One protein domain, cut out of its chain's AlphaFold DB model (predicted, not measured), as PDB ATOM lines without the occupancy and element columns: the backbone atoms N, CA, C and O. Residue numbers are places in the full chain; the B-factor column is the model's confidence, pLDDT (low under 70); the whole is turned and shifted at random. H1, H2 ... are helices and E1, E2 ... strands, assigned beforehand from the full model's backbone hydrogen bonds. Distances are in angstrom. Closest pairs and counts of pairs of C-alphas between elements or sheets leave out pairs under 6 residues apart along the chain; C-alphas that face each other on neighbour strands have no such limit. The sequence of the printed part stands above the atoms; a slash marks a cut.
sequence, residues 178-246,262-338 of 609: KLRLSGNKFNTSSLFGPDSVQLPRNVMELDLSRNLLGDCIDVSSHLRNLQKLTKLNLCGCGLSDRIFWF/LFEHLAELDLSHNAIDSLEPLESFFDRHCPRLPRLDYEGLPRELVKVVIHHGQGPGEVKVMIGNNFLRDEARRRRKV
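Overview. This is residues 178 to 246 and 262 to 338 of the 609 residues of an uncharacterized protein of Puccinia triticina (isolate 1-1 / race 1 (BBBD)) (UniProt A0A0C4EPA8). With little regular structure, the printed part winds in stacked turns: parallel strands E1 E2 E3 E4 E6 E5 make one wall, loops with H1 and H2 the other. H3 and H4 lie at the E5 end. Four named helices and six strands, mixed in class, hold 51 of 146 printed residues. The whole is compact, radius of gyration of the C-alphas 14.8 A, spanning 45 by 31 by 24 A.

Along the chain. Find C-alpha 178 at (277.703, 198.966, 202.923), beginning E1, 178 to 180; then come H1, 188 to 192, E2, 205 to 207, E3, 231 to 233, E4, 268 to 270, H2, 280 to 289, E5, 295 to 299, H3, 303 to 306, E6, 318 to 322, and H4, 329 to 338, 14.6 A long from first to last C-alpha, ending with C-alpha 338 at (254.585, 195.915, 237.202).

Arrangement. Look between parallel E1 and E2: N 179 and O 205 are 2.9 A apart. H2 only grazes the sheet. H1, H2 and H4 have every O i to N i+4 pair within hydrogen-bond range.

Size, cuts and confidence. Residues 247 to 261 are cut out, leaving 11.9 A between C-alphas 246 and 262. Residues 306 to 317 are under pLDDT 70.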
ATOM      1  N   LYS A 178     278.790 198.024 202.638       97.94
ATOM      2  CA  LYS A 178     277.703 198.966 202.923       97.94
ATOM      3  C   LYS A 178     276.725 199.007 201.768       97.94
ATOM      4  O   LYS A 178     277.113 199.312 200.640       97.94
ATOM      5  N   LEU A 179     275.462 198.740 202.072       97.50
ATOM      6  CA  LEU A 179     274.371 198.770 201.111       97.50
ATOM      7  C   LEU A 179     273.260 199.679 201.634       97.50
ATOM      8  O   LEU A 179     272.618 199.377 202.640       97.50
ATOM      9  N   ARG A 180     273.031 200.797 200.943       98.12
ATOM     10  CA  ARG A 180     271.951 201.735 201.271       98.12
ATOM     11  C   ARG A 180     270.862 201.681 200.212       98.12
ATOM     12  O   ARG A 180     271.121 201.898 199.032       98.12
ATOM     13  N   LEU A 181     269.648 201.382 200.651       97.38
ATOM     14  CA  LEU A 181     268.451 201.200 199.829       97.38
ATOM     15  C   LEU A 181     267.288 202.059 200.338       97.38
ATOM     16  O   LEU A 181     266.141 201.858 199.931       97.38
ATOM     17  N   SER A 182     267.553 203.005 201.236       97.44
ATOM     18  CA  SER A 182     266.508 203.745 201.933       97.44
ATOM     19  C   SER A 182     265.644 204.600 201.015       97.44
ATOM     20  O   SER A 182     266.147 205.201 200.080       97.44
ATOM     21  N   GLY A 183     264.341 204.700 201.273       96.12
ATOM     22  CA  GLY A 183     263.427 205.542 200.494       96.12
ATOM     23  C   GLY A 183     263.166 205.043 199.070       96.12
ATOM     24  O   GLY A 183     262.984 205.865 198.178       96.12
ATOM     25  N   ASN A 184     263.194 203.728 198.856       97.31
ATOM     26  CA  ASN A 184     262.773 203.077 197.615       97.31
ATOM     27  C   ASN A 184     261.335 202.533 197.755       97.31
ATOM     28  O   ASN A 184     260.583 202.922 198.649       97.31
ATOM     29  N   LYS A 185     260.929 201.642 196.845       94.94
ATOM     30  CA  LYS A 185     259.609 200.996 196.814       94.94
ATOM     31  C   LYS A 185     259.686 199.506 197.166       94.94
ATOM     32  O   LYS A 185     258.879 198.715 196.676       94.94
ATOM     33  N   PHE A 186     260.654 199.113 197.991       92.81
ATOM     34  CA  PHE A 186     260.758 197.735 198.455       92.81
ATOM     35  C   PHE A 186     259.636 197.393 199.443       92.81
ATOM     36  O   PHE A 186     259.285 198.199 200.304       92.81
ATOM     37  N   ASN A 187     259.118 196.172 199.334       90.12
ATOM     38  CA  ASN A 187     258.236 195.531 200.314       90.12
ATOM     39  C   ASN A 187     258.817 194.179 200.774       90.12
ATOM     40  O   ASN A 187     259.746 193.666 200.137       90.12
ATOM     41  N   THR A 188     258.274 193.573 201.838       86.38
ATOM     42  CA  THR A 188     258.795 192.297 202.363       86.38
ATOM     43  C   THR A 188     258.824 191.196 201.299       86.38
ATOM     44  O   THR A 188     259.851 190.550 201.138       86.38
ATOM     45  N   SER A 189     257.781 191.031 200.480       84.75
ATOM     46  CA  SER A 189     257.766 190.010 199.418       84.75
ATOM     47  C   SER A 189     258.850 190.218 198.352       84.75
ATOM     48  O   SER A 189     259.354 189.257 197.781       84.75
ATOM     49  N   SER A 190     259.221 191.466 198.069       85.88
ATOM     50  CA  SER A 190     260.214 191.798 197.043       85.88
ATOM     51  C   SER A 190     261.667 191.612 197.483       85.88
ATOM     52  O   SER A 190     262.521 191.346 196.637       85.88
ATOM     53  N   LEU A 191     261.948 191.761 198.783       85.25
ATOM     54  CA  LEU A 191     263.294 191.646 199.359       85.25
ATOM     55  C   LEU A 191     263.542 190.319 200.074       85.25
ATOM     56  O   LEU A 191     264.684 189.873 200.116       85.25
ATOM     57  N   PHE A 192     262.490 189.745 200.652       83.38
ATOM     58  CA  PHE A 192     262.541 188.595 201.551       83.38
ATOM     59  C   PHE A 192     261.550 187.491 201.152       83.38
ATOM     60  O   PHE A 192     261.353 186.538 201.892       83.38
ATOM     61  N   GLY A 193     260.879 187.617 200.003       77.56
ATOM     62  CA  GLY A 193     259.970 186.586 199.499       77.56
ATOM     63  C   GLY A 193     260.695 185.411 198.824       77.56
ATOM     64  O   GLY A 193     261.896 185.490 198.556       77.56
ATOM     65  N   PRO A 194     259.967 184.342 198.463       71.75
ATOM     66  CA  PRO A 194     260.545 183.134 197.860       71.75
ATOM     67  C   PRO A 194     261.252 183.401 196.520       71.75
ATOM     68  O   PRO A 194     262.249 182.759 196.208       71.75
ATOM     69  N   ASP A 195     260.784 184.399 195.766       75.00
ATOM     70  CA  ASP A 195     261.341 184.801 194.467       75.00
ATOM     71  C   ASP A 195     262.359 185.953 194.578       75.00
ATOM     72  O   ASP A 195     262.627 186.657 193.598       75.00
ATOM     73  N   SER A 196     262.887 186.214 195.778       81.12
ATOM     74  CA  SER A 196     263.847 187.294 196.007       81.12
ATOM     75  C   SER A 196     265.287 186.787 196.051       81.12
ATOM     76  O   SER A 196     265.604 185.702 196.537       81.12
ATOM     77  N   VAL A 197     266.188 187.601 195.513       84.50
ATOM     78  CA  VAL A 197     267.616 187.294 195.408       84.50
ATOM     79  C   VAL A 197     268.330 187.474 196.748       84.50
ATOM     80  O   VAL A 197     267.982 188.351 197.535       84.50
ATOM     81  N   GLN A 198     269.361 186.666 197.002       84.31
ATOM     82  CA  GLN A 198     270.133 186.747 198.246       84.31
ATOM     83  C   GLN A 198     270.935 188.052 198.342       84.31
ATOM     84  O   GLN A 198     271.665 188.414 197.418       84.31
ATOM     85  N   LEU A 199     270.865 188.703 199.507       88.75
ATOM     86  CA  LEU A 199     271.716 189.843 199.845       88.75
ATOM     87  C   LEU A 199     273.197 189.419 199.947       88.75
ATOM     88  O   LEU A 199     273.474 188.297 200.388       88.75
ATOM     89  N   PRO A 200     274.164 190.285 199.579       89.50
ATOM     90  CA  PRO A 200     275.587 189.946 199.629       89.50
ATOM     91  C   PRO A 200     276.053 189.636 201.057       89.50
ATOM     92  O   PRO A 200     275.862 190.437 201.970       89.50
ATOM     93  N   ARG A 201     276.704 188.482 201.260       88.69
ATOM     94  CA  ARG A 201     277.039 187.955 202.605       88.69
ATOM     95  C   ARG A 201     277.990 188.839 203.418       88.69
ATOM     96  O   ARG A 201     278.034 188.737 204.642       88.69
ATOM     97  N   ASN A 202     278.775 189.685 202.750       91.50
ATOM     98  CA  ASN A 202     279.781 190.537 203.388       91.50
ATOM     99  C   ASN A 202     279.247 191.900 203.857       91.50
ATOM    100  O   ASN A 202     280.022 192.683 204.411       91.50
ATOM    101  N   VAL A 203     277.945 192.166 203.692       93.94
ATOM    102  CA  VAL A 203     277.325 193.418 204.133       93.94
ATOM    103  C   VAL A 203     277.388 193.536 205.658       93.94
ATOM    104  O   VAL A 203     276.905 192.682 206.399       93.94
ATOM    105  N   MET A 204     277.985 194.635 206.108       95.31
ATOM    106  CA  MET A 204     278.126 195.040 207.503       95.31
ATOM    107  C   MET A 204     277.131 196.132 207.894       95.31
ATOM    108  O   MET A 204     276.714 196.183 209.051       95.31
ATOM    109  N   GLU A 205     276.759 197.004 206.956       96.94
ATOM    110  CA  GLU A 205     275.754 198.050 207.153       96.94
ATOM    111  C   GLU A 205     274.678 197.934 206.073       96.94
ATOM    112  O   GLU A 205     274.967 198.073 204.879       96.94
ATOM    113  N   LEU A 206     273.438 197.703 206.501       96.44
ATOM    114  CA  LEU A 206     272.274 197.627 205.627       96.44
ATOM    115  C   LEU A 206     271.257 198.695 206.029       96.44
ATOM    116  O   LEU A 206     270.721 198.670 207.137       96.44
ATOM    117  N   ASP A 207     270.972 199.617 205.113       97.38
ATOM    118  CA  ASP A 207     269.948 200.645 205.305       97.38
ATOM    119  C   ASP A 207     268.740 200.388 204.403       97.38
ATOM    120  O   ASP A 207     268.812 200.568 203.187       97.38
ATOM    121  N   LEU A 208     267.625 199.986 205.014       96.25
ATOM    122  CA  LEU A 208     266.335 199.769 204.360       96.25
ATOM    123  C   LEU A 208     265.303 200.832 204.756       96.25
ATOM    124  O   LEU A 208     264.136 200.689 204.390       96.25
ATOM    125  N   SER A 209     265.696 201.881 205.482       96.00
ATOM    126  CA  SER A 209     264.757 202.856 206.038       96.00
ATOM    127  C   SER A 209     263.834 203.464 204.983       96.00
ATOM    128  O   SER A 209     264.200 203.622 203.822       96.00
ATOM    129  N   ARG A 210     262.616 203.843 205.371       94.50
ATOM    130  CA  ARG A 210     261.620 204.472 204.484       94.50
ATOM    131  C   ARG A 210     261.234 203.614 203.267       94.50
ATOM    132  O   ARG A 210     260.839 204.167 202.244       94.50
ATOM    133  N   ASN A 211     261.343 202.290 203.366       94.62
ATOM    134  CA  ASN A 211     260.705 201.345 202.447       94.62
ATOM    135  C   ASN A 211     259.461 200.761 203.112       94.62
ATOM    136  O   ASN A 211     259.517 200.398 204.278       94.62
ATOM    137  N   LEU A 212     258.348 200.627 202.392       91.00
ATOM    138  CA  LEU A 212     257.111 200.067 202.948       91.00
ATOM    139  C   LEU A 212     257.189 198.535 203.002       91.00
ATOM    140  O   LEU A 212     256.555 197.839 202.209       91.00
ATOM    141  N   LEU A 213     257.983 198.011 203.938       89.31
ATOM    142  CA  LEU A 213     258.174 196.572 204.123       89.31
ATOM    143  C   LEU A 213     256.871 195.889 204.566       89.31
ATOM    144  O   LEU A 213     256.571 194.794 204.094       89.31
ATOM    145  N   GLY A 214     256.044 196.583 205.350       84.12
ATOM    146  CA  GLY A 214     254.786 196.067 205.893       84.12
ATOM    147  C   GLY A 214     254.931 195.678 207.363       84.12
ATOM    148  O   GLY A 214     255.839 196.154 208.039       84.12
ATOM    149  N   ASP A 215     254.043 194.814 207.857       80.94
ATOM    150  CA  ASP A 215     253.906 194.561 209.298       80.94
ATOM    151  C   ASP A 215     255.091 193.807 209.923       80.94
ATOM    152  O   ASP A 215     255.365 194.003 211.112       80.94
ATOM    153  N   CYS A 216     255.758 192.945 209.144       83.19
ATOM    154  CA  CYS A 216     256.850 192.073 209.584       83.19
ATOM    155  C   CYS A 216     257.863 191.774 208.464       83.19
ATOM    156  O   CYS A 216     257.583 191.950 207.272       83.19
ATOM    157  N   ILE A 217     259.042 191.300 208.869       84.50
ATOM    158  CA  ILE A 217     260.156 190.890 208.013       84.50
ATOM    159  C   ILE A 217     260.440 189.408 208.250       84.50
ATOM    160  O   ILE A 217     260.663 188.992 209.390       84.50
ATOM    161  N   ASP A 218     260.475 188.631 207.169       79.00
ATOM    162  CA  ASP A 218     260.941 187.247 207.211       79.00
ATOM    163  C   ASP A 218     262.474 187.205 207.335       79.00
ATOM    164  O   ASP A 218     263.207 187.770 206.518       79.00
ATOM    165  N   VAL A 219     262.958 186.560 208.395       74.06
ATOM    166  CA  VAL A 219     264.388 186.424 208.726       74.06
ATOM    167  C   VAL A 219     264.979 185.074 208.304       74.06
ATOM    168  O   VAL A 219     266.198 184.910 208.383       74.06
ATOM    169  N   SER A 220     264.157 184.123 207.849       63.94
ATOM    170  CA  SER A 220     264.522 182.708 207.672       63.94
ATOM    171  C   SER A 220     265.677 182.461 206.688       63.94
ATOM    172  O   SER A 220     266.537 181.620 206.964       63.94
ATOM    173  N   SER A 221     265.764 183.223 205.588       64.94
ATOM    174  CA  SER A 221     266.729 182.958 204.504       64.94
ATOM    175  C   SER A 221     267.655 184.132 204.146       64.94
ATOM    176  O   SER A 221     268.872 183.952 204.089       64.94
ATOM    177  N   HIS A 222     267.151 185.351 203.934       72.56
ATOM    178  CA  HIS A 222     267.994 186.458 203.439       72.56
ATOM    179  C   HIS A 222     268.818 187.149 204.522       72.56
ATOM    180  O   HIS A 222     270.008 187.378 204.322       72.56
ATOM    181  N   LEU A 223     268.211 187.476 205.666       77.88
ATOM    182  CA  LEU A 223     268.915 188.147 206.766       77.88
ATOM    183  C   LEU A 223     269.844 187.194 207.522       77.88
ATOM    184  O   LEU A 223     270.913 187.610 207.964       77.88
ATOM    185  N   ARG A 224     269.494 185.904 207.595       76.75
ATOM    186  CA  ARG A 224     270.338 184.853 208.187       76.75
ATOM    187  C   ARG A 224     271.712 184.740 207.522       76.75
ATOM    188  O   ARG A 224     272.697 184.453 208.193       76.75
ATOM    189  N   ASN A 225     271.795 185.019 206.221       77.44
ATOM    190  CA  ASN A 225     273.051 184.979 205.469       77.44
ATOM    191  C   ASN A 225     273.997 186.157 205.769       77.44
ATOM    192  O   ASN A 225     275.166 186.113 205.382       77.44
ATOM    193  N   LEU A 226     273.531 187.204 206.459       85.44
ATOM    194  CA  LEU A 226     274.315 188.402 206.766       85.44
ATOM    195  C   LEU A 226     275.049 188.275 208.107       85.44
ATOM    196  O   LEU A 226     274.832 189.043 209.041       85.44
ATOM    197  N   GLN A 227     275.961 187.308 208.205       83.31
ATOM    198  CA  GLN A 227     276.681 187.005 209.452       83.31
ATOM    199  C   GLN A 227     277.595 188.145 209.941       83.31
ATOM    200  O   GLN A 227     277.936 188.208 211.122       83.31
ATOM    201  N   LYS A 228     277.990 189.056 209.044       88.69
ATOM    202  CA  LYS A 228     278.839 190.221 209.347       88.69
ATOM    203  C   LYS A 228     278.049 191.498 209.642       88.69
ATOM    204  O   LYS A 228     278.662 192.549 209.821       88.69
ATOM    205  N   LEU A 229     276.716 191.432 209.668       91.75
ATOM    206  CA  LEU A 229     275.872 192.606 209.845       91.75
ATOM    207  C   LEU A 229     276.080 193.218 211.233       91.75
ATOM    208  O   LEU A 229     275.818 192.588 212.252       91.75
ATOM    209  N   THR A 230     276.528 194.468 211.244       92.81
ATOM    210  CA  THR A 230     276.753 195.271 212.453       92.81
ATOM    211  C   THR A 230     275.703 196.357 212.627       92.81
ATOM    212  O   THR A 230     275.367 196.704 213.757       92.81
ATOM    213  N   LYS A 231     275.153 196.875 211.522       95.06
ATOM    214  CA  LYS A 231     274.124 197.913 211.543       95.06
ATOM    215  C   LYS A 231     272.975 197.567 210.620       95.06
ATOM    216  O   LYS A 231     273.189 197.293 209.436       95.06
ATOM    217  N   LEU A 232     271.767 197.647 211.158       95.19
ATOM    218  CA  LEU A 232     270.530 197.448 210.422       95.19
ATOM    219  C   LEU A 232     269.599 198.635 210.655       95.19
ATOM    220  O   LEU A 232     269.152 198.873 211.775       95.19
ATOM    221  N   ASN A 233     269.289 199.375 209.593       95.94
ATOM    222  CA  ASN A 233     268.357 200.493 209.666       95.94
ATOM    223  C   ASN A 233     267.007 200.124 209.035       95.94
ATOM    224  O   ASN A 233     266.916 199.897 207.827       95.94
ATOM    225  N   LEU A 234     265.965 200.086 209.868       95.38
ATOM    226  CA  LEU A 234     264.566 199.808 209.530       95.38
ATOM    227  C   LEU A 234     263.643 200.979 209.924       95.38
ATOM    228  O   LEU A 234     262.446 200.805 210.176       95.38
ATOM    229  N   CYS A 235     264.198 202.188 210.010       94.44
ATOM    230  CA  CYS A 235     263.457 203.387 210.373       94.44
ATOM    231  C   CYS A 235     262.357 203.688 209.344       94.44
ATOM    232  O   CYS A 235     262.626 203.768 208.146       94.44
ATOM    233  N   GLY A 236     261.118 203.903 209.787       93.12
ATOM    234  CA  GLY A 236     260.022 204.291 208.893       93.12
ATOM    235  C   GLY A 236     259.602 203.215 207.891       93.12
ATOM    236  O   GLY A 236     259.190 203.566 206.786       93.12
ATOM    237  N   CYS A 237     259.731 201.932 208.242       93.62
ATOM    238  CA  CYS A 237     259.410 200.821 207.344       93.62
ATOM    239  C   CYS A 237     257.943 200.349 207.391       93.62
ATOM    240  O   CYS A 237     257.540 199.488 206.608       93.62
ATOM    241  N   GLY A 238     257.138 200.917 208.294       90.88
ATOM    242  CA  GLY A 238     255.745 200.512 208.511       90.88
ATOM    243  C   GLY A 238     255.596 199.265 209.386       90.88
ATOM    244  O   GLY A 238     254.552 198.627 209.347       90.88
ATOM    245  N   LEU A 239     256.626 198.932 210.168       91.31
ATOM    246  CA  LEU A 239     256.674 197.727 210.994       91.31
ATOM    247  C   LEU A 239     255.741 197.828 212.205       91.31
ATOM    248  O   LEU A 239     255.579 198.902 212.791       91.31
ATOM    249  N   SER A 240     255.182 196.686 212.598       90.62
ATOM    250  CA  SER A 240     254.355 196.517 213.798       90.62
ATOM    251  C   SER A 240     255.142 195.821 214.921       90.62
ATOM    252  O   SER A 240     256.356 195.663 214.832       90.62
ATOM    253  N   ASP A 241     254.463 195.366 215.975       87.00
ATOM    254  CA  ASP A 241     255.073 194.655 217.107       87.00
ATOM    255  C   ASP A 241     255.874 193.409 216.701       87.00
ATOM    256  O   ASP A 241     256.904 193.097 217.298       87.00
ATOM    257  N   ARG A 242     255.414 192.674 215.681       85.75
ATOM    258  CA  ARG A 242     256.078 191.456 215.193       85.75
ATOM    259  C   ARG A 242     257.075 191.792 214.093       85.75
ATOM    260  O   ARG A 242     256.913 191.362 212.961       85.75
ATOM    261  N   ILE A 243     258.103 192.565 214.437       85.19
ATOM    262  CA  ILE A 243     259.107 193.048 213.476       85.19
ATOM    263  C   ILE A 243     259.739 191.892 212.698       85.19
ATOM    264  O   ILE A 243     259.826 191.953 211.475       85.19
ATOM    265  N   PHE A 244     260.156 190.843 213.405       85.19
ATOM    266  CA  PHE A 244     260.798 189.669 212.828       85.19
ATOM    267  C   PHE A 244     259.883 188.449 212.927       85.19
ATOM    268  O   PHE A 244     259.291 188.185 213.979       85.19
ATOM    269  N   TRP A 245     259.788 187.702 211.832       76.25
ATOM    270  CA  TRP A 245     258.997 186.482 211.713       76.25
ATOM    271  C   TRP A 245     259.844 185.339 211.143       76.25
ATOM    272  O   TRP A 245     260.671 185.560 210.260       76.25
ATOM    273  N   PHE A 246     259.614 184.120 211.635       69.69
ATOM    274  CA  PHE A 246     260.151 182.885 211.067       69.69
ATOM    275  C   PHE A 246     259.003 182.075 210.483       69.69
ATOM    276  O   PHE A 246     258.030 181.809 211.195       69.69
ATOM    277  N   LEU A 262     271.983 184.201 214.489       75.19
ATOM    278  CA  LEU A 262     271.403 185.395 213.870       75.19
ATOM    279  C   LEU A 262     271.890 186.648 214.618       75.19
ATOM    280  O   LEU A 262     271.955 186.646 215.845       75.19
ATOM    281  N   PHE A 263     272.234 187.711 213.881       78.75
ATOM    282  CA  PHE A 263     272.645 189.008 214.447       78.75
ATOM    283  C   PHE A 263     273.807 188.936 215.459       78.75
ATOM    284  O   PHE A 263     273.906 189.763 216.360       78.75
ATOM    285  N   GLU A 264     274.723 187.979 215.287       79.31
ATOM    286  CA  GLU A 264     275.841 187.729 216.213       79.31
ATOM    287  C   GLU A 264     276.743 188.960 216.446       79.31
ATOM    288  O   GLU A 264     277.286 189.142 217.539       79.31
ATOM    289  N   HIS A 265     276.891 189.797 215.414       86.38
ATOM    290  CA  HIS A 265     277.732 190.997 215.399       86.38
ATOM    291  C   HIS A 265     276.925 192.301 215.376       86.38
ATOM    292  O   HIS A 265     277.512 193.373 215.209       86.38
ATOM    293  N   LEU A 266     275.597 192.226 215.512       88.94
ATOM    294  CA  LEU A 266     274.748 193.409 215.456       88.94
ATOM    295  C   LEU A 266     275.095 194.327 216.632       88.94
ATOM    296  O   LEU A 266     275.140 193.896 217.778       88.94
ATOM    297  N   ALA A 267     275.357 195.591 216.326       89.69
ATOM    298  CA  ALA A 267     275.679 196.636 217.287       89.69
ATOM    299  C   ALA A 267     274.627 197.752 217.266       89.69
ATOM    300  O   ALA A 267     274.397 198.399 218.283       89.69
ATOM    301  N   GLU A 268     273.972 197.971 216.122       92.69
ATOM    302  CA  GLU A 268     273.005 199.049 215.940       92.69
ATOM    303  C   GLU A 268     271.772 198.569 215.169       92.69
ATOM    304  O   GLU A 268     271.880 197.992 214.082       92.69
ATOM    305  N   LEU A 269     270.597 198.845 215.729       93.75
ATOM    306  CA  LEU A 269     269.299 198.566 215.135       93.75
ATOM    307  C   LEU A 269     268.424 199.820 215.212       93.75
ATOM    308  O   LEU A 269     268.061 200.265 216.300       93.75
ATOM    309  N   ASP A 270     268.054 200.384 214.064       93.31
ATOM    310  CA  ASP A 270     267.110 201.505 214.014       93.31
ATOM    311  C   ASP A 270     265.698 201.019 213.692       93.31
ATOM    312  O   ASP A 270     265.442 200.501 212.607       93.31
ATOM    313  N   LEU A 271     264.773 201.216 214.625       94.44
ATOM    314  CA  LEU A 271     263.345 200.913 214.506       94.44
ATOM    315  C   LEU A 271     262.486 202.171 214.678       94.44
ATOM    316  O   LEU A 271     261.273 202.083 214.904       94.44
ATOM    317  N   SER A 272     263.087 203.354 214.581       91.75
ATOM    318  CA  SER A 272     262.388 204.617 214.785       91.75
ATOM    319  C   SER A 272     261.297 204.847 213.729       91.75
ATOM    320  O   SER A 272     261.374 204.336 212.615       91.75
ATOM    321  N   HIS A 273     260.286 205.659 214.043       92.81
ATOM    322  CA  HIS A 273     259.197 206.026 213.120       92.81
ATOM    323  C   HIS A 273     258.387 204.837 212.568       92.81
ATOM    324  O   HIS A 273     257.938 204.873 211.423       92.81
ATOM    325  N   ASN A 274     258.191 203.785 213.362       92.75
ATOM    326  CA  ASN A 274     257.333 202.650 213.019       92.75
ATOM    327  C   ASN A 274     256.028 202.669 213.844       92.75
ATOM    328  O   ASN A 274     255.709 203.646 214.525       92.75
ATOM    329  N   ALA A 275     255.244 201.597 213.747       90.12
ATOM    330  CA  ALA A 275     253.967 201.418 214.430       90.12
ATOM    331  C   ALA A 275     254.073 200.451 215.626       90.12
ATOM    332  O   ALA A 275     253.132 199.714 215.909       90.12
ATOM    333  N   ILE A 276     255.208 200.441 216.334       89.56
ATOM    334  CA  ILE A 276     255.456 199.500 217.436       89.56
ATOM    335  C   ILE A 276     254.720 199.967 218.701       89.56
ATOM    336  O   ILE A 276     254.954 201.066 219.213       89.56
ATOM    337  N   ASP A 277     253.837 199.126 219.225       88.06
ATOM    338  CA  ASP A 277     253.082 199.287 220.471       88.06
ATOM    339  C   ASP A 277     253.733 198.562 221.662       88.06
ATOM    340  O   ASP A 277     253.608 199.019 222.808       88.06
ATOM    341  N   SER A 278     254.431 197.454 221.400       87.44
ATOM    342  CA  SER A 278     254.996 196.549 222.403       87.44
ATOM    343  C   SER A 278     256.407 196.083 222.033       87.44
ATOM    344  O   SER A 278     256.627 195.609 220.923       87.44
ATOM    345  N   LEU A 279     257.356 196.147 222.980       87.44
ATOM    346  CA  LEU A 279     258.732 195.661 222.774       87.44
ATOM    347  C   LEU A 279     258.917 194.178 223.117       87.44
ATOM    348  O   LEU A 279     259.907 193.572 222.718       87.44
ATOM    349  N   GLU A 280     257.944 193.570 223.792       84.81
ATOM    350  CA  GLU A 280     258.001 192.177 224.250       84.81
ATOM    351  C   GLU A 280     258.264 191.162 223.119       84.81
ATOM    352  O   GLU A 280     259.085 190.266 223.319       84.81
ATOM    353  N   PRO A 281     257.662 191.268 221.912       86.81
ATOM    354  CA  PRO A 281     257.984 190.346 220.824       86.81
ATOM    355  C   PRO A 281     259.419 190.495 220.309       86.81
ATOM    356  O   PRO A 281     260.019 189.496 219.921       86.81
ATOM    357  N   LEU A 282     259.970 191.713 220.328       86.81
ATOM    358  CA  LEU A 282     261.353 191.988 219.941       86.81
ATOM    359  C   LEU A 282     262.331 191.411 220.972       86.81
ATOM    360  O   LEU A 282     263.253 190.693 220.602       86.81
ATOM    361  N   GLU A 283     262.104 191.674 222.261       85.38
ATOM    362  CA  GLU A 283     262.901 191.109 223.361       85.38
ATOM    363  C   GLU A 283     262.866 189.571 223.310       85.38
ATOM    364  O   GLU A 283     263.906 188.919 223.246       85.38
ATOM    365  N   SER A 284     261.668 188.987 223.191       83.06
ATOM    366  CA  SER A 284     261.472 187.538 223.076       83.06
ATOM    367  C   SER A 284     262.116 186.928 221.827       83.06
ATOM    368  O   SER A 284     262.446 185.739 221.816       83.06
ATOM    369  N   PHE A 285     262.264 187.699 220.751       84.06
ATOM    370  CA  PHE A 285     262.966 187.262 219.551       84.06
ATOM    371  C   PHE A 285     264.473 187.141 219.804       84.06
ATOM    372  O   PHE A 285     265.048 186.084 219.541       84.06
ATOM    373  N   PHE A 286     265.101 188.180 220.365       81.25
ATOM    374  CA  PHE A 286     266.525 188.146 220.711       81.25
ATOM    375  C   PHE A 286     266.829 187.072 221.765       81.25
ATOM    376  O   PHE A 286     267.809 186.346 221.613       81.25
ATOM    377  N   ASP A 287     265.953 186.896 222.760       78.69
ATOM    378  CA  ASP A 287     266.106 185.873 223.802       78.69
ATOM    379  C   ASP A 287     266.074 184.439 223.250       78.69
ATOM    380  O   ASP A 287     266.754 183.554 223.767       78.69
ATOM    381  N   ARG A 288     265.272 184.186 222.208       78.38
ATOM    382  CA  ARG A 288     265.095 182.842 221.634       78.38
ATOM    383  C   ARG A 288     266.089 182.502 220.533       78.38
ATOM    384  O   ARG A 288     266.419 181.332 220.376       78.38
ATOM    385  N   HIS A 289     266.516 183.490 219.749       76.12
ATOM    386  CA  HIS A 289     267.201 183.240 218.476       76.12
ATOM    387  C   HIS A 289     268.635 183.784 218.410       76.12
ATOM    388  O   HIS A 289     269.335 183.504 217.438       76.12
ATOM    389  N   CYS A 290     269.101 184.536 219.415       75.88
ATOM    390  CA  CYS A 290     270.471 185.055 219.451       75.88
ATOM    391  C   CYS A 290     271.303 184.346 220.541       75.88
ATOM    392  O   CYS A 290     271.056 184.553 221.730       75.88
ATOM    393  N   PRO A 291     272.350 183.575 220.183       65.88
ATOM    394  CA  PRO A 291     273.079 182.720 221.130       65.88
ATOM    395  C   PRO A 291     273.859 183.502 222.198       65.88
ATOM    396  O   PRO A 291     274.118 182.990 223.283       65.88
ATOM    397  N   ARG A 292     274.241 184.753 221.904       68.75
ATOM    398  CA  ARG A 292     274.995 185.618 222.824       68.75
ATOM    399  C   ARG A 292     274.118 186.446 223.767       68.75
ATOM    400  O   ARG A 292     274.693 187.148 224.592       68.75
ATOM    401  N   LEU A 293     272.782 186.368 223.659       67.88
ATOM    402  CA  LEU A 293     271.816 187.147 224.456       67.88
ATOM    403  C   LEU A 293     272.260 188.615 224.636       67.88
ATOM    404  O   LEU A 293     272.631 189.014 225.751       67.88
ATOM    405  N   PRO A 294     272.310 189.397 223.540       75.06
ATOM    406  CA  PRO A 294     272.843 190.749 223.581       75.06
ATOM    407  C   PRO A 294     272.045 191.625 224.539       75.06
ATOM    408  O   PRO A 294     270.827 191.497 224.658       75.06
ATOM    409  N   ARG A 295     272.744 192.547 225.199       81.50
ATOM    410  CA  ARG A 295     272.123 193.575 226.020       81.50
ATOM    411  C   ARG A 295     271.467 194.613 225.108       81.50
ATOM    412  O   ARG A 295     272.179 195.313 224.398       81.50
ATOM    413  N   LEU A 296     270.142 194.723 225.118       85.69
ATOM    414  CA  LEU A 296     269.427 195.738 224.336       85.69
ATOM    415  C   LEU A 296     269.429 197.077 225.089       85.69
ATOM    416  O   LEU A 296     268.866 197.175 226.185       85.69
ATOM    417  N   ASP A 297     270.059 198.094 224.503       85.62
ATOM    418  CA  ASP A 297     270.058 199.474 224.998       85.62
ATOM    419  C   ASP A 297     269.145 200.343 224.130       85.62
ATOM    420  O   ASP A 297     269.392 200.541 222.941       85.62
ATOM    421  N   TYR A 298     268.051 200.832 224.712       86.88
ATOM    422  CA  TYR A 298     267.004 201.526 223.969       86.88
ATOM    423  C   TYR A 298     267.183 203.046 224.004       86.88
ATOM    424  O   TYR A 298     267.023 203.686 225.047       86.88
ATOM    425  N   GLU A 299     267.365 203.648 222.832       85.19
ATOM    426  CA  GLU A 299     267.420 205.096 222.646       85.19
ATOM    427  C   GLU A 299     266.129 205.662 222.041       85.19
ATOM    428  O   GLU A 299     265.450 205.033 221.232       85.19
ATOM    429  N   GLY A 300     265.782 206.898 222.412       79.75
ATOM    430  CA  GLY A 300     264.582 207.574 221.898       79.75
ATOM    431  C   GLY A 300     263.282 207.211 222.626       79.75
ATOM    432  O   GLY A 300     262.200 207.592 222.180       79.75
ATOM    433  N   LEU A 301     263.369 206.520 223.767       81.56
ATOM    434  CA  LEU A 301     262.214 206.242 224.617       81.56
ATOM    435  C   LEU A 301     261.637 207.523 225.258       81.56
ATOM    436  O   LEU A 301     262.387 208.404 225.690       81.56
ATOM    437  N   PRO A 302     260.302 207.619 225.419       73.50
ATOM    438  CA  PRO A 302     259.672 208.656 226.231       73.50
ATOM    439  C   PRO A 302     260.260 208.714 227.648       73.50
ATOM    440  O   PRO A 302     260.500 207.679 228.270       73.50
ATOM    441  N   ARG A 303     260.428 209.924 228.211       71.62
ATOM    442  CA  ARG A 303     261.037 210.153 229.547       71.62
ATOM    443  C   ARG A 303     260.423 209.305 230.669       71.62
ATOM    444  O   ARG A 303     261.105 208.978 231.639       71.62
ATOM    445  N   GLU A 304     259.138 208.978 230.549       67.56
ATOM    446  CA  GLU A 304     258.397 208.143 231.500       67.56
ATOM    447  C   GLU A 304     258.827 206.666 231.465       67.56
ATOM    448  O   GLU A 304     258.763 205.996 232.493       67.56
ATOM    449  N   LEU A 305     259.296 206.179 230.310       70.56
ATOM    450  CA  LEU A 305     259.772 204.810 230.104       70.56
ATOM    451  C   LEU A 305     261.274 204.669 230.392       70.56
ATOM    452  O   LEU A 305     261.666 203.657 230.965       70.56
ATOM    453  N   VAL A 306     262.092 205.698 230.111       67.56
ATOM    454  CA  VAL A 306     263.564 205.692 230.305       67.56
ATOM    455  C   VAL A 306     263.983 205.268 231.718       67.56
ATOM    456  O   VAL A 306     264.894 204.466 231.883       67.56
ATOM    457  N   LYS A 307     263.298 205.752 232.763       56.16
ATOM    458  CA  LYS A 307     263.635 205.437 234.170       56.16
ATOM    459  C   LYS A 307     263.348 203.984 234.574       56.16
ATOM    460  O   LYS A 307     263.628 203.607 235.708       56.16
ATOM    461  N   VAL A 308     262.719 203.210 233.694       53.38
ATOM    462  CA  VAL A 308     262.148 201.888 233.983       53.38
ATOM    463  C   VAL A 308     262.700 200.826 233.021       53.38
ATOM    464  O   VAL A 308     262.287 199.670 233.095       53.38
ATOM    465  N   VAL A 309     263.623 201.180 232.117       57.22
ATOM    466  CA  VAL A 309     264.283 200.226 231.212       57.22
ATOM    467  C   VAL A 309     265.296 199.402 231.996       57.22
ATOM    468  O   VAL A 309     266.356 199.886 232.386       57.22
ATOM    469  N   ILE A 310     264.957 198.141 232.243       56.19
ATOM    470  CA  ILE A 310     265.940 197.116 232.579       56.19
ATOM    471  C   ILE A 310     266.510 196.667 231.241       56.19
ATOM    472  O   ILE A 310     265.747 196.368 230.326       56.19
ATOM    473  N   HIS A 311     267.831 196.683 231.104       57.72
ATOM    474  CA  HIS A 311     268.450 196.203 229.881       57.72
ATOM    475  C   HIS A 311     268.219 194.687 229.815       57.72
ATOM    476  O   HIS A 311     268.572 193.975 230.758       57.72
ATOM    477  N   HIS A 312     267.574 194.215 228.753       54.94
ATOM    478  CA  HIS A 312     267.366 192.788 228.507       54.94
ATOM    479  C   HIS A 312     268.652 192.193 227.929       54.94
ATOM    480  O   HIS A 312     269.183 192.773 226.992       54.94
ATOM    481  N   GLY A 313     269.156 191.091 228.501       57.62
ATOM    482  CA  GLY A 313     270.387 190.397 228.080       57.62
ATOM    483  C   GLY A 313     271.456 190.281 229.184       57.62
ATOM    484  O   GLY A 313     271.646 191.194 229.985       57.62
ATOM    485  N   GLN A 314     272.146 189.134 229.251       55.31
ATOM    486  CA  GLN A 314     273.279 188.865 230.166       55.31
ATOM    487  C   GLN A 314     274.625 188.757 229.416       55.31
ATOM    488  O   GLN A 314     275.651 188.440 230.020       55.31
ATOM    489  N   GLY A 315     274.625 188.982 228.098       60.31
ATOM    490  CA  GLY A 315     275.795 188.838 227.239       60.31
ATOM    491  C   GLY A 315     276.787 190.010 227.305       60.31
ATOM    492  O   GLY A 315     276.438 191.106 227.739       60.31
ATOM    493  N   PRO A 316     278.033 189.810 226.830       53.62
ATOM    494  CA  PRO A 316     279.082 190.836 226.818       53.62
ATOM    495  C   PRO A 316     278.922 191.902 225.715       53.62
ATOM    496  O   PRO A 316     279.728 192.829 225.664       53.62
ATOM    497  N   GLY A 317     277.935 191.770 224.820       67.06
ATOM    498  CA  GLY A 317     277.678 192.704 223.716       67.06
ATOM    499  C   GLY A 317     276.432 193.555 223.956       67.06
ATOM    500  O   GLY A 317     275.415 193.034 224.409       67.06
ATOM    501  N   GLU A 318     276.513 194.848 223.639       82.25
ATOM    502  CA  GLU A 318     275.407 195.808 223.719       82.25
ATOM    503  C   GLU A 318     274.914 196.149 222.306       82.25
ATOM    504  O   GLU A 318     275.709 196.517 221.441       82.25
ATOM    505  N   VAL A 319     273.609 195.995 222.068       87.25
ATOM    506  CA  VAL A 319     272.935 196.400 220.830       87.25
ATOM    507  C   VAL A 319     272.186 197.687 221.120       87.25
ATOM    508  O   VAL A 319     271.225 197.700 221.892       87.25
ATOM    509  N   LYS A 320     272.591 198.761 220.453       90.00
ATOM    510  CA  LYS A 320     271.887 200.036 220.481       90.00
ATOM    511  C   LYS A 320     270.633 199.944 219.614       90.00
ATOM    512  O   LYS A 320     270.726 199.808 218.395       90.00
ATOM    513  N   VAL A 321     269.464 200.047 220.236       91.00
ATOM    514  CA  VAL A 321     268.153 200.000 219.584       91.00
ATOM    515  C   VAL A 321     267.512 201.383 219.611       91.00
ATOM    516  O   VAL A 321     267.039 201.849 220.646       91.00
ATOM    517  N   MET A 322     267.450 202.053 218.466       91.69
ATOM    518  CA  MET A 322     266.734 203.324 218.346       91.69
ATOM    519  C   MET A 322     265.243 203.050 218.132       91.69
ATOM    520  O   MET A 322     264.861 202.388 217.173       91.69
ATOM    521  N   ILE A 323     264.389 203.545 219.030       91.12
ATOM    522  CA  ILE A 323     262.942 203.257 219.041       91.12
ATOM    523  C   ILE A 323     262.076 204.524 219.015       91.12
ATOM    524  O   ILE A 323     260.864 204.479 219.246       91.12
ATOM    525  N   GLY A 324     262.686 205.676 218.736       85.56
ATOM    526  CA  GLY A 324     262.010 206.970 218.744       85.56
ATOM    527  C   GLY A 324     260.794 207.016 217.813       85.56
ATOM    528  O   GLY A 324     260.775 206.385 216.761       85.56
ATOM    529  N   ASN A 325     259.779 207.799 218.179       86.50
ATOM    530  CA  ASN A 325     258.576 208.013 217.361       86.50
ATOM    531  C   ASN A 325     257.801 206.721 217.014       86.50
ATOM    532  O   ASN A 325     257.369 206.542 215.881       86.50
ATOM    533  N   ASN A 326     257.610 205.851 218.010       88.12
ATOM    534  CA  ASN A 326     256.695 204.702 217.984       88.12
ATOM    535  C   ASN A 326     255.506 204.930 218.943       88.12
ATOM    536  O   ASN A 326     255.506 205.885 219.726       88.12
ATOM    537  N   PHE A 327     254.489 204.061 218.915       87.06
ATOM    538  CA  PHE A 327     253.301 204.203 219.766       87.06
ATOM    539  C   PHE A 327     253.551 203.805 221.230       87.06
ATOM    540  O   PHE A 327     253.134 204.526 222.137       87.06
ATOM    541  N   LEU A 328     254.212 202.663 221.461       85.31
ATOM    542  CA  LEU A 328     254.637 202.133 222.768       85.31
ATOM    543  C   LEU A 328     253.543 202.127 223.862       85.31
ATOM    544  O   LEU A 328     253.821 202.266 225.060       85.31
ATOM    545  N   ARG A 329     252.269 201.993 223.468       85.06
ATOM    546  CA  ARG A 329     251.121 202.099 224.386       85.06
ATOM    547  C   ARG A 329     251.039 200.904 225.326       85.06
ATOM    548  O   ARG A 329     250.789 201.080 226.522       85.06
ATOM    549  N   ASP A 330     251.238 199.703 224.794       79.81
ATOM    550  CA  ASP A 330     251.219 198.472 225.582       79.81
ATOM    551  C   ASP A 330     252.446 198.351 226.469       79.81
ATOM    552  O   ASP A 330     252.322 197.940 227.626       79.81
ATOM    553  N   GLU A 331     253.587 198.856 226.005       81.94
ATOM    554  CA  GLU A 331     254.781 198.996 226.833       81.94
ATOM    555  C   GLU A 331     254.505 199.836 228.091       81.94
ATOM    556  O   GLU A 331     254.777 199.419 229.224       81.94
ATOM    557  N   ALA A 332     253.848 200.988 227.920       77.81
ATOM    558  CA  ALA A 332     253.444 201.832 229.037       77.81
ATOM    559  C   ALA A 332     252.443 201.138 229.982       77.81
ATOM    560  O   ALA A 332     252.542 201.287 231.207       77.81
ATOM    561  N   ARG A 333     251.484 200.357 229.457       81.38
ATOM    562  CA  ARG A 333     250.511 199.605 230.277       81.38
ATOM    563  C   ARG A 333     251.174 198.482 231.071       81.38
ATOM    564  O   ARG A 333     250.942 198.391 232.281       81.38
ATOM    565  N   ARG A 334     252.006 197.657 230.424       74.44
ATOM    566  CA  ARG A 334     252.719 196.538 231.061       74.44
ATOM    567  C   ARG A 334     253.540 197.041 232.242       74.44
ATOM    568  O   ARG A 334     253.448 196.496 233.342       74.44
ATOM    569  N   ARG A 335     254.249 198.159 232.071       70.94
ATOM    570  CA  ARG A 335     255.115 198.708 233.126       70.94
ATOM    571  C   ARG A 335     254.349 199.410 234.251       70.94
ATOM    572  O   ARG A 335     254.763 199.311 235.407       70.94
ATOM    573  N   ARG A 336     253.183 200.019 233.983       73.19
ATOM    574  CA  ARG A 336     252.262 200.477 235.051       73.19
ATOM    575  C   ARG A 336     251.792 199.312 235.923       73.19
ATOM    576  O   ARG A 336     251.763 199.447 237.145       73.19
ATOM    577  N   LYS A 337     251.478 198.168 235.309       73.88
ATOM    578  CA  LYS A 337     251.055 196.952 236.015       73.88
ATOM    579  C   LYS A 337     252.173 196.392 236.901       73.88
ATOM    580  O   LYS A 337     251.914 196.112 238.067       73.88
ATOM    581  N   VAL A 338     253.412 196.328 236.403       71.19
ATOM    582  CA  VAL A 338     254.585 195.915 237.202       71.19
ATOM    583  C   VAL A 338     254.811 196.860 238.383       71.19
ATOM    584  O   VAL A 338     254.921 196.394 239.512       71.19
TER     585      VAL A 338